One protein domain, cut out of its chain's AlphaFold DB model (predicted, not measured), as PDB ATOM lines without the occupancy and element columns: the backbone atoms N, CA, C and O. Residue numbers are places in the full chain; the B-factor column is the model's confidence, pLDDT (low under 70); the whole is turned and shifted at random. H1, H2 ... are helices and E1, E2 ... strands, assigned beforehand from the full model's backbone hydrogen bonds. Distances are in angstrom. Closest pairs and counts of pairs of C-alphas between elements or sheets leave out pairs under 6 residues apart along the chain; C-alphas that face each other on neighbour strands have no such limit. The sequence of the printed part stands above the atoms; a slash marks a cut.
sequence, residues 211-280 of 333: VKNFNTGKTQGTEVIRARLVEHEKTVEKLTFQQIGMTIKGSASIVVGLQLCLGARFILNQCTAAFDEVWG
ATOM      1  N   VAL A 211      10.301  51.491  21.632       69.88
ATOM      2  CA  VAL A 211      10.927  50.380  20.918       69.88
ATOM      3  C   VAL A 211       9.837  49.493  20.335       69.88
ATOM      4  O   VAL A 211       8.782  49.286  20.940       69.88
ATOM      5  N   LYS A 212      10.076  48.980  19.127       72.12
ATOM      6  CA  LYS A 212       9.175  48.014  18.499       72.12
ATOM      7  C   LYS A 212       9.249  46.699  19.267       72.12
ATOM      8  O   LYS A 212      10.300  46.072  19.334       72.12
ATOM      9  N   ASN A 213       8.126  46.300  19.848       62.66
ATOM     10  CA  ASN A 213       7.970  45.020  20.514       62.66
ATOM     11  C   ASN A 213       7.503  43.970  19.496       62.66
ATOM     12  O   ASN A 213       6.408  44.091  18.940       62.66
ATOM     13  N   PHE A 214       8.326  42.948  19.262       64.44
ATOM     14  CA  PHE A 214       8.028  41.831  18.359       64.44
ATOM     15  C   PHE A 214       7.417  40.618  19.083       64.44
ATOM     16  O   PHE A 214       6.945  39.689  18.430       64.44
ATOM     17  N   ASN A 215       7.336  40.642  20.419       58.88
ATOM     18  CA  ASN A 215       6.878  39.510  21.237       58.88
ATOM     19  C   ASN A 215       5.355  39.271  21.144       58.88
ATOM     20  O   ASN A 215       4.847  38.293  21.683       58.88
ATOM     21  N   THR A 216       4.604  40.135  20.451       55.81
ATOM     22  CA  THR A 216       3.144  40.014  20.269       55.81
ATOM     23  C   THR A 216       2.733  39.160  19.061       55.81
ATOM     24  O   THR A 216       1.546  39.088  18.744       55.81
ATOM     25  N   GLY A 217       3.684  38.523  18.363       54.22
ATOM     26  CA  GLY A 217       3.407  37.642  17.218       54.22
ATOM     27  C   GLY A 217       2.903  38.363  15.959       54.22
ATOM     28  O   GLY A 217       2.508  37.716  14.992       54.22
ATOM     29  N   LYS A 218       2.910  39.704  15.947       51.78
ATOM     30  CA  LYS A 218       2.529  40.527  14.791       51.78
ATOM     31  C   LYS A 218       3.764  40.876  13.960       51.78
ATOM     32  O   LYS A 218       4.769  41.336  14.492       51.78
ATOM     33  N   THR A 219       3.663  40.715  12.641       52.41
ATOM     34  CA  THR A 219       4.732  40.995  11.658       52.41
ATOM     35  C   THR A 219       5.153  42.466  11.602       52.41
ATOM     36  O   THR A 219       6.252  42.776  11.148       52.41
ATOM     37  N   GLN A 220       4.324  43.379  12.112       55.97
ATOM     38  CA  GLN A 220       4.693  44.763  12.398       55.97
ATOM     39  C   GLN A 220       4.688  44.950  13.918       55.97
ATOM     40  O   GLN A 220       3.624  44.998  14.538       55.97
ATOM     41  N   GLY A 221       5.878  44.988  14.524       57.66
ATOM     42  CA  GLY A 221       6.037  45.134  15.971       57.66
ATOM     43  C   GLY A 221       5.309  46.371  16.498       57.66
ATOM     44  O   GLY A 221       5.393  47.454  15.917       57.66
ATOM     45  N   THR A 222       4.580  46.210  17.598       62.91
ATOM     46  CA  THR A 222       3.861  47.307  18.258       62.91
ATOM     47  C   THR A 222       4.855  48.206  18.981       62.91
ATOM     48  O   THR A 222       5.685  47.699  19.733       62.91
ATOM     49  N   GLU A 223       4.783  49.523  18.789       71.56
ATOM     50  CA  GLU A 223       5.621  50.463  19.540       71.56
ATOM     51  C   GLU A 223       5.203  50.479  21.011       71.56
ATOM     52  O   GLU A 223       4.063  50.800  21.350       71.56
ATOM     53  N   VAL A 224       6.131  50.117  21.892       70.19
ATOM     54  CA  VAL A 224       5.916  50.099  23.338       70.19
ATOM     55  C   VAL A 224       7.048  50.866  24.016       70.19
ATOM     56  O   VAL A 224       8.183  50.891  23.544       70.19
ATOM     57  N   ILE A 225       6.734  51.515  25.137       68.12
ATOM     58  CA  ILE A 225       7.731  52.153  26.004       68.12
ATOM     59  C   ILE A 225       8.713  51.078  26.491       68.12
ATOM     60  O   ILE A 225       8.274  50.049  27.019       68.12
ATOM     61  N   ARG A 226      10.026  51.321  26.355       73.31
ATOM     62  CA  ARG A 226      11.091  50.370  26.726       73.31
ATOM     63  C   ARG A 226      10.935  49.803  28.142       73.31
ATOM     64  O   ARG A 226      11.214  48.628  28.346       73.31
ATOM     65  N   ALA A 227      10.413  50.584  29.090       66.75
ATOM     66  CA  ALA A 227      10.116  50.140  30.455       66.75
ATOM     67  C   ALA A 227       9.280  48.841  30.544       66.75
ATOM     68  O   ALA A 227       9.542  48.012  31.411       66.75
ATOM     69  N   ARG A 228       8.324  48.610  29.629       70.62
ATOM     70  CA  ARG A 228       7.528  47.363  29.594       70.62
ATOM     71  C   ARG A 228       8.306  46.161  29.060       70.62
ATOM     72  O   ARG A 228       7.998  45.029  29.415       70.62
ATOM     73  N   LEU A 229       9.305  46.393  28.209       74.62
ATOM     74  CA  LEU A 229      10.206  45.325  27.773       74.62
ATOM     75  C   LEU A 229      11.091  44.878  28.936       74.62
ATOM     76  O   LEU A 229      11.228  43.684  29.141       74.62
ATOM     77  N   VAL A 230      11.582  45.812  29.759       77.00
ATOM     78  CA  VAL A 230      12.366  45.490  30.967       77.00
ATOM     79  C   VAL A 230      11.562  44.652  31.965       77.00
ATOM     80  O   VAL A 230      12.097  43.713  32.550       77.00
ATOM     81  N   GLU A 231      10.276  44.961  32.149       76.25
ATOM     82  CA  GLU A 231       9.370  44.135  32.958       76.25
ATOM     83  C   GLU A 231       9.256  42.718  32.396       76.25
ATOM     84  O   GLU A 231       9.421  41.757  33.140       76.25
ATOM     85  N   HIS A 232       9.019  42.567  31.092       76.56
ATOM     86  CA  HIS A 232       8.902  41.255  30.457       76.56
ATOM     87  C   HIS A 232      10.211  40.451  30.522       76.56
ATOM     88  O   HIS A 232      10.209  39.300  30.960       76.56
ATOM     89  N   GLU A 233      11.334  41.086  30.178       78.94
ATOM     90  CA  GLU A 233      12.696  40.547  30.256       78.94
ATOM     91  C   GLU A 233      13.012  40.039  31.674       78.94
ATOM     92  O   GLU A 233      13.623  38.984  31.859       78.94
ATOM     93  N   LYS A 234      12.554  40.758  32.708       80.31
ATOM     94  CA  LYS A 234      12.818  40.398  34.103       80.31
ATOM     95  C   LYS A 234      11.838  39.373  34.681       80.31
ATOM     96  O   LYS A 234      12.273  38.465  35.385       80.31
ATOM     97  N   THR A 235      10.540  39.523  34.428       75.50
ATOM     98  CA  THR A 235       9.476  38.729  35.076       75.50
ATOM     99  C   THR A 235       9.114  37.466  34.298       75.50
ATOM    100  O   THR A 235       8.882  36.421  34.906       75.50
ATOM    101  N   VAL A 236       9.115  37.532  32.963       77.94
ATOM    102  CA  VAL A 236       8.747  36.415  32.080       77.94
ATOM    103  C   VAL A 236       9.989  35.678  31.592       77.94
ATOM    104  O   VAL A 236      10.085  34.465  31.766       77.94
ATOM    105  N   GLU A 237      10.967  36.399  31.039       78.00
ATOM    106  CA  GLU A 237      12.198  35.798  30.495       78.00
ATOM    107  C   GLU A 237      13.258  35.514  31.575       78.00
ATOM    108  O   GLU A 237      14.223  34.793  31.328       78.00
ATOM    109  N   LYS A 238      13.060  36.034  32.797       80.88
ATOM    110  CA  LYS A 238      13.929  35.835  33.973       80.88
ATOM    111  C   LYS A 238      15.397  36.207  33.732       80.88
ATOM    112  O   LYS A 238      16.301  35.603  34.316       80.88
ATOM    113  N   LEU A 239      15.649  37.233  32.922       81.38
ATOM    114  CA  LEU A 239      16.995  37.732  32.664       81.38
ATOM    115  C   LEU A 239      17.639  38.308  33.937       81.38
ATOM    116  O   LEU A 239      17.002  38.905  34.817       81.38
ATOM    117  N   THR A 240      18.952  38.113  34.048       81.50
ATOM    118  CA  THR A 240      19.759  38.675  35.140       81.50
ATOM    119  C   THR A 240      19.984  40.174  34.930       81.50
ATOM    120  O   THR A 240      19.982  40.663  33.801       81.50
ATOM    121  N   PHE A 241      20.247  40.929  36.005       78.12
ATOM    122  CA  PHE A 241      20.510  42.374  35.895       78.12
ATOM    123  C   PHE A 241      21.678  42.687  34.943       78.12
ATOM    124  O   PHE A 241      21.635  43.664  34.206       78.12
ATOM    125  N   GLN A 242      22.699  41.828  34.891       77.38
ATOM    126  CA  GLN A 242      23.820  41.990  33.959       77.38
ATOM    127  C   GLN A 242      23.388  41.875  32.495       77.38
ATOM    128  O   GLN A 242      23.846  42.658  31.666       77.38
ATOM    129  N   GLN A 243      22.503  40.923  32.188       78.56
ATOM    130  CA  GLN A 243      21.976  40.707  30.840       78.56
ATOM    131  C   GLN A 243      21.075  41.864  30.410       78.56
ATOM    132  O   GLN A 243      21.227  42.352  29.300       78.56
ATOM    133  N   ILE A 244      20.232  42.375  31.311       76.44
ATOM    134  CA  ILE A 244      19.381  43.551  31.055       76.44
ATOM    135  C   ILE A 244      20.235  44.810  30.820       76.44
ATOM    136  O   ILE A 244      19.976  45.604  29.917       76.44
ATOM    137  N   GLY A 245      21.307  44.991  31.598       70.38
ATOM    138  CA  GLY A 245      22.279  46.060  31.351       70.38
ATOM    139  C   GLY A 245      22.962  45.923  29.984       70.38
ATOM    140  O   GLY A 245      23.139  46.916  29.276       70.38
ATOM    141  N   MET A 246      23.282  44.690  29.578       78.00
ATOM    142  CA  MET A 246      23.907  44.397  28.288       78.00
ATOM    143  C   MET A 246      22.953  44.626  27.105       78.00
ATOM    144  O   MET A 246      23.379  45.215  26.115       78.00
ATOM    145  N   THR A 247      21.680  44.227  27.194       76.56
ATOM    146  CA  THR A 247      20.696  44.391  26.105       76.56
ATOM    147  C   THR A 247      20.353  45.852  25.835       76.56
ATOM    148  O   THR A 247      20.074  46.215  24.695       76.56
ATOM    149  N   ILE A 248      20.378  46.695  26.870       70.69
ATOM    150  CA  ILE A 248      19.975  48.104  26.770       70.69
ATOM    151  C   ILE A 248      21.170  49.009  26.506       70.69
ATOM    152  O   ILE A 248      21.081  49.935  25.706       70.69
ATOM    153  N   LYS A 249      22.293  48.753  27.181       69.12
ATOM    154  CA  LYS A 249      23.441  49.664  27.209       69.12
ATOM    155  C   LYS A 249      24.705  49.098  26.570       69.12
ATOM    156  O   LYS A 249      25.753  49.737  26.635       69.12
ATOM    157  N   GLY A 250      24.644  47.882  26.022       68.25
ATOM    158  CA  GLY A 250      25.787  47.196  25.412       68.25
ATOM    159  C   GLY A 250      26.900  46.820  26.396       68.25
ATOM    160  O   GLY A 250      27.961  46.370  25.977       68.25
ATOM    161  N   SER A 251      26.688  47.008  27.703       68.81
ATOM    162  CA  SER A 251      27.687  46.763  28.746       68.81
ATOM    163  C   SER A 251      27.102  45.920  29.876       68.81
ATOM    164  O   SER A 251      26.053  46.228  30.441       68.81
ATOM    165  N   ALA A 252      27.794  44.832  30.220       67.75
ATOM    166  CA  ALA A 252      27.404  43.961  31.323       67.75
ATOM    167  C   ALA A 252      27.669  44.665  32.660       67.75
ATOM    168  O   ALA A 252      28.793  44.675  33.158       67.75
ATOM    169  N   SER A 253      26.641  45.268  33.251       66.69
ATOM    170  CA  SER A 253      26.752  45.905  34.562       66.69
ATOM    171  C   SER A 253      25.528  45.611  35.414       66.69
ATOM    172  O   SER A 253      24.402  45.952  35.053       66.69
ATOM    173  N   ILE A 254      25.766  45.000  36.580       69.75
ATOM    174  CA  ILE A 254      24.729  44.723  37.586       69.75
ATOM    175  C   ILE A 254      24.067  46.031  38.026       69.75
ATOM    176  O   ILE A 254      22.850  46.097  38.135       69.75
ATOM    177  N   VAL A 255      24.871  47.073  38.258       65.94
ATOM    178  CA  VAL A 255      24.401  48.371  38.759       65.94
ATOM    179  C   VAL A 255      23.474  49.032  37.746       65.94
ATOM    180  O   VAL A 255      22.418  49.532  38.120       65.94
ATOM    181  N   VAL A 256      23.844  48.992  36.465       67.50
ATOM    182  CA  VAL A 256      23.028  49.545  35.378       67.50
ATOM    183  C   VAL A 256      21.727  48.761  35.244       67.50
ATOM    184  O   VAL A 256      20.659  49.360  35.254       67.50
ATOM    185  N   GLY A 257      21.785  47.428  35.209       70.19
ATOM    186  CA  GLY A 257      20.582  46.597  35.148       70.19
ATOM    187  C   GLY A 257      19.634  46.800  36.327       70.19
ATOM    188  O   GLY A 257      18.430  46.919  36.136       70.19
ATOM    189  N   LEU A 258      20.171  46.904  37.544       72.44
ATOM    190  CA  LEU A 258      19.381  47.143  38.750       72.44
ATOM    191  C   LEU A 258      18.728  48.534  38.732       72.44
ATOM    192  O   LEU A 258      17.560  48.666  39.083       72.44
ATOM    193  N   GLN A 259      19.436  49.558  38.251       69.62
ATOM    194  CA  GLN A 259      18.870  50.895  38.036       69.62
ATOM    195  C   GLN A 259      17.763  50.899  36.972       69.62
ATOM    196  O   GLN A 259      16.748  51.569  37.154       69.62
ATOM    197  N   LEU A 260      17.923  50.135  35.888       74.12
ATOM    198  CA  LEU A 260      16.913  50.006  34.833       74.12
ATOM    199  C   LEU A 260      15.658  49.278  35.339       74.12
ATOM    200  O   LEU A 260      14.546  49.731  35.075       74.12
ATOM    201  N   CYS A 261      15.819  48.206  36.121       77.00
ATOM    202  CA  CYS A 261      14.700  47.496  36.744       77.00
ATOM    203  C   CYS A 261      13.978  48.345  37.804       77.00
ATOM    204  O   CYS A 261      12.751  48.343  37.849       77.00
ATOM    205  N   LEU A 262      14.712  49.110  38.620       72.81
ATOM    206  CA  LEU A 262      14.124  50.076  39.557       72.81
ATOM    207  C   LEU A 262      13.316  51.161  38.823       72.81
ATOM    208  O   LEU A 262      12.206  51.491  39.238       72.81
ATOM    209  N   GLY A 263      13.842  51.683  37.711       68.31
ATOM    210  CA  GLY A 263      13.137  52.649  36.864       68.31
ATOM    211  C   GLY A 263      11.880  52.077  36.214       68.31
ATOM    212  O   GLY A 263      10.843  52.739  36.195       68.31
ATOM    213  N   ALA A 264      11.939  50.833  35.735       74.25
ATOM    214  CA  ALA A 264      10.791  50.147  35.151       74.25
ATOM    215  C   ALA A 264       9.671  49.907  36.178       74.25
ATOM    216  O   ALA A 264       8.522  50.244  35.893       74.25
ATOM    217  N   ARG A 265       9.997  49.421  37.390       74.81
ATOM    218  CA  ARG A 265       9.018  49.246  38.486       74.81
ATOM    219  C   ARG A 265       8.275  50.535  38.805       74.81
ATOM    220  O   ARG A 265       7.061  50.511  38.977       74.81
ATOM    221  N   PHE A 266       8.991  51.654  38.841       64.19
ATOM    222  CA  PHE A 266       8.398  52.955  39.124       64.19
ATOM    223  C   PHE A 266       7.442  53.416  38.013       64.19
ATOM    224  O   PHE A 266       6.318  53.810  38.299       64.19
ATOM    225  N   ILE A 267       7.840  53.310  36.739       64.69
ATOM    226  CA  ILE A 267       6.988  53.688  35.590       64.69
ATOM    227  C   ILE A 267       5.696  52.854  35.541       64.69
ATOM    228  O   ILE A 267       4.661  53.326  35.071       64.69
ATOM    229  N   LEU A 268       5.756  51.617  36.030       66.88
ATOM    230  CA  LEU A 268       4.640  50.675  36.056       66.88
ATOM    231  C   LEU A 268       3.827  50.719  37.360       66.88
ATOM    232  O   LEU A 268       2.881  49.947  37.496       66.88
ATOM    233  N   ASN A 269       4.164  51.611  38.300       64.44
ATOM    234  CA  ASN A 269       3.561  51.710  39.636       64.44
ATOM    235  C   ASN A 269       3.630  50.399  40.460       64.44
ATOM    236  O   ASN A 269       2.723  50.094  41.232       64.44
ATOM    237  N   GLN A 270       4.712  49.622  40.330       71.81
ATOM    238  CA  GLN A 270       4.940  48.341  41.024       71.81
ATOM    239  C   GLN A 270       5.908  48.478  42.219       71.81
ATOM    240  O   GLN A 270       6.831  47.675  42.396       71.81
ATOM    241  N   CYS A 271       5.721  49.517  43.036       62.59
ATOM    242  CA  CYS A 271       6.612  49.857  44.156       62.59
ATOM    243  C   CYS A 271       6.250  49.173  45.489       62.59
ATOM    244  O   CYS A 271       6.953  49.364  46.474       62.59
ATOM    245  N   THR A 272       5.158  48.405  45.559       65.88
ATOM    246  CA  THR A 272       4.730  47.754  46.809       65.88
ATOM    247  C   THR A 272       5.509  46.465  47.088       65.88
ATOM    248  O   THR A 272       5.976  45.796  46.162       65.88
ATOM    249  N   ALA A 273       5.581  46.076  48.367       67.38
ATOM    250  CA  ALA A 273       6.283  44.870  48.827       67.38
ATOM    251  C   ALA A 273       5.784  43.567  48.169       67.38
ATOM    252  O   ALA A 273       6.532  42.603  48.042       67.38
ATOM    253  N   ALA A 274       4.541  43.551  47.673       72.69
ATOM    254  CA  ALA A 274       3.978  42.424  46.925       72.69
ATOM    255  C   ALA A 274       4.744  42.110  45.624       72.69
ATOM    256  O   ALA A 274       4.696  40.986  45.133       72.69
ATOM    257  N   PHE A 275       5.458  43.091  45.063       72.06
ATOM    258  CA  PHE A 275       6.234  42.932  43.835       72.06
ATOM    259  C   PHE A 275       7.726  42.666  44.094       72.06
ATOM    260  O   PHE A 275       8.474  42.435  43.145       72.06
ATOM    261  N   ASP A 276       8.182  42.650  45.350       74.56
ATOM    262  CA  ASP A 276       9.601  42.451  45.672       74.56
ATOM    263  C   ASP A 276      10.084  41.034  45.344       74.56
ATOM    264  O   ASP A 276      11.181  40.863  44.807       74.56
ATOM    265  N   GLU A 277       9.238  40.025  45.569       75.00
ATOM    266  CA  GLU A 277       9.524  38.637  45.184       75.00
ATOM    267  C   GLU A 277       9.570  38.463  43.660       75.00
ATOM    268  O   GLU A 277      10.428  37.755  43.135       75.00
ATOM    269  N   VAL A 278       8.685  39.157  42.936       77.06
ATOM    270  CA  VAL A 278       8.564  39.071  41.470       77.06
ATOM    271  C   VAL A 278       9.775  39.693  40.772       77.06
ATOM    272  O   VAL A 278      10.271  39.166  39.776       77.06
ATOM    273  N   TRP A 279      10.284  40.802  41.305       73.25
ATOM    274  CA  TRP A 279      11.437  41.505  40.743       73.25
ATOM    275  C   TRP A 279      12.780  41.020  41.304       73.25
ATOM    276  O   TRP A 279      13.828  41.274  40.699       73.25
ATOM    277  N   GLY A 280      12.764  40.272  42.411       71.88
ATOM    278  CA  GLY A 280      13.944  39.674  43.031       71.88
ATOM    279  C   GLY A 280      14.842  40.678  43.760       71.88
ATOM    280  O   GLY A 280      16.031  40.414  43.928       71.88
TER     281      GLY A 280
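This is residues 211 to 280 of the 333 residues of an uncharacterized protein of Angomonas deanei (UniProt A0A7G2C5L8). H1 and H2 form a loose helical hairpin crossed by longer H3; the strand hairpin E1 and E2 makes one end of the domain, short H4 the other. The 70 printed residues, mostly helix, run E1, E2, H1, H2, H3, H4, with an antiparallel two-stranded sheet, E1 - E2. The whole is compact, with radius of gyration of the C-alphas 12.3 A and spans of 36, 28 and 18 A.

E1, residues 211 to 213, and E2, residues 222 to 225, have N 213 and O 222 within hydrogen-bond range, 2.8 A. H3, residues 254 to 267, touches H1, residues 226 to 235; their closest C-alphas, Ala 227 and Ala 264, are 4.7 A apart. H3 touches H2, residues 241 to 249, about perpendicular at 79 degrees; the closest C-alphas, Gly 245 and Gly 257, are 4.2 A apart. H4, residues 273 to 279, only just touches H1, with 3 pairs of C-alphas within 8 A, the closest Thr 235 and Val 278, 6.5 A. Each O i to N i+4 pair is within range in H1, H2 and H3; H4 has 1 of 3, and 2 of 4 O i to N i+3.

E1 begins at C-alpha 211 (10.927, 50.380, 20.918). H1 spans 14.4 A, H3 20.0 A. H4 ends at C-alpha 279 (11.437, 41.505, 40.743).

The printed part has no cut and no long link. Mean pLDDT of the printed part is 70.4; residues 213 to 222 and 249 to 256 are among those under 70.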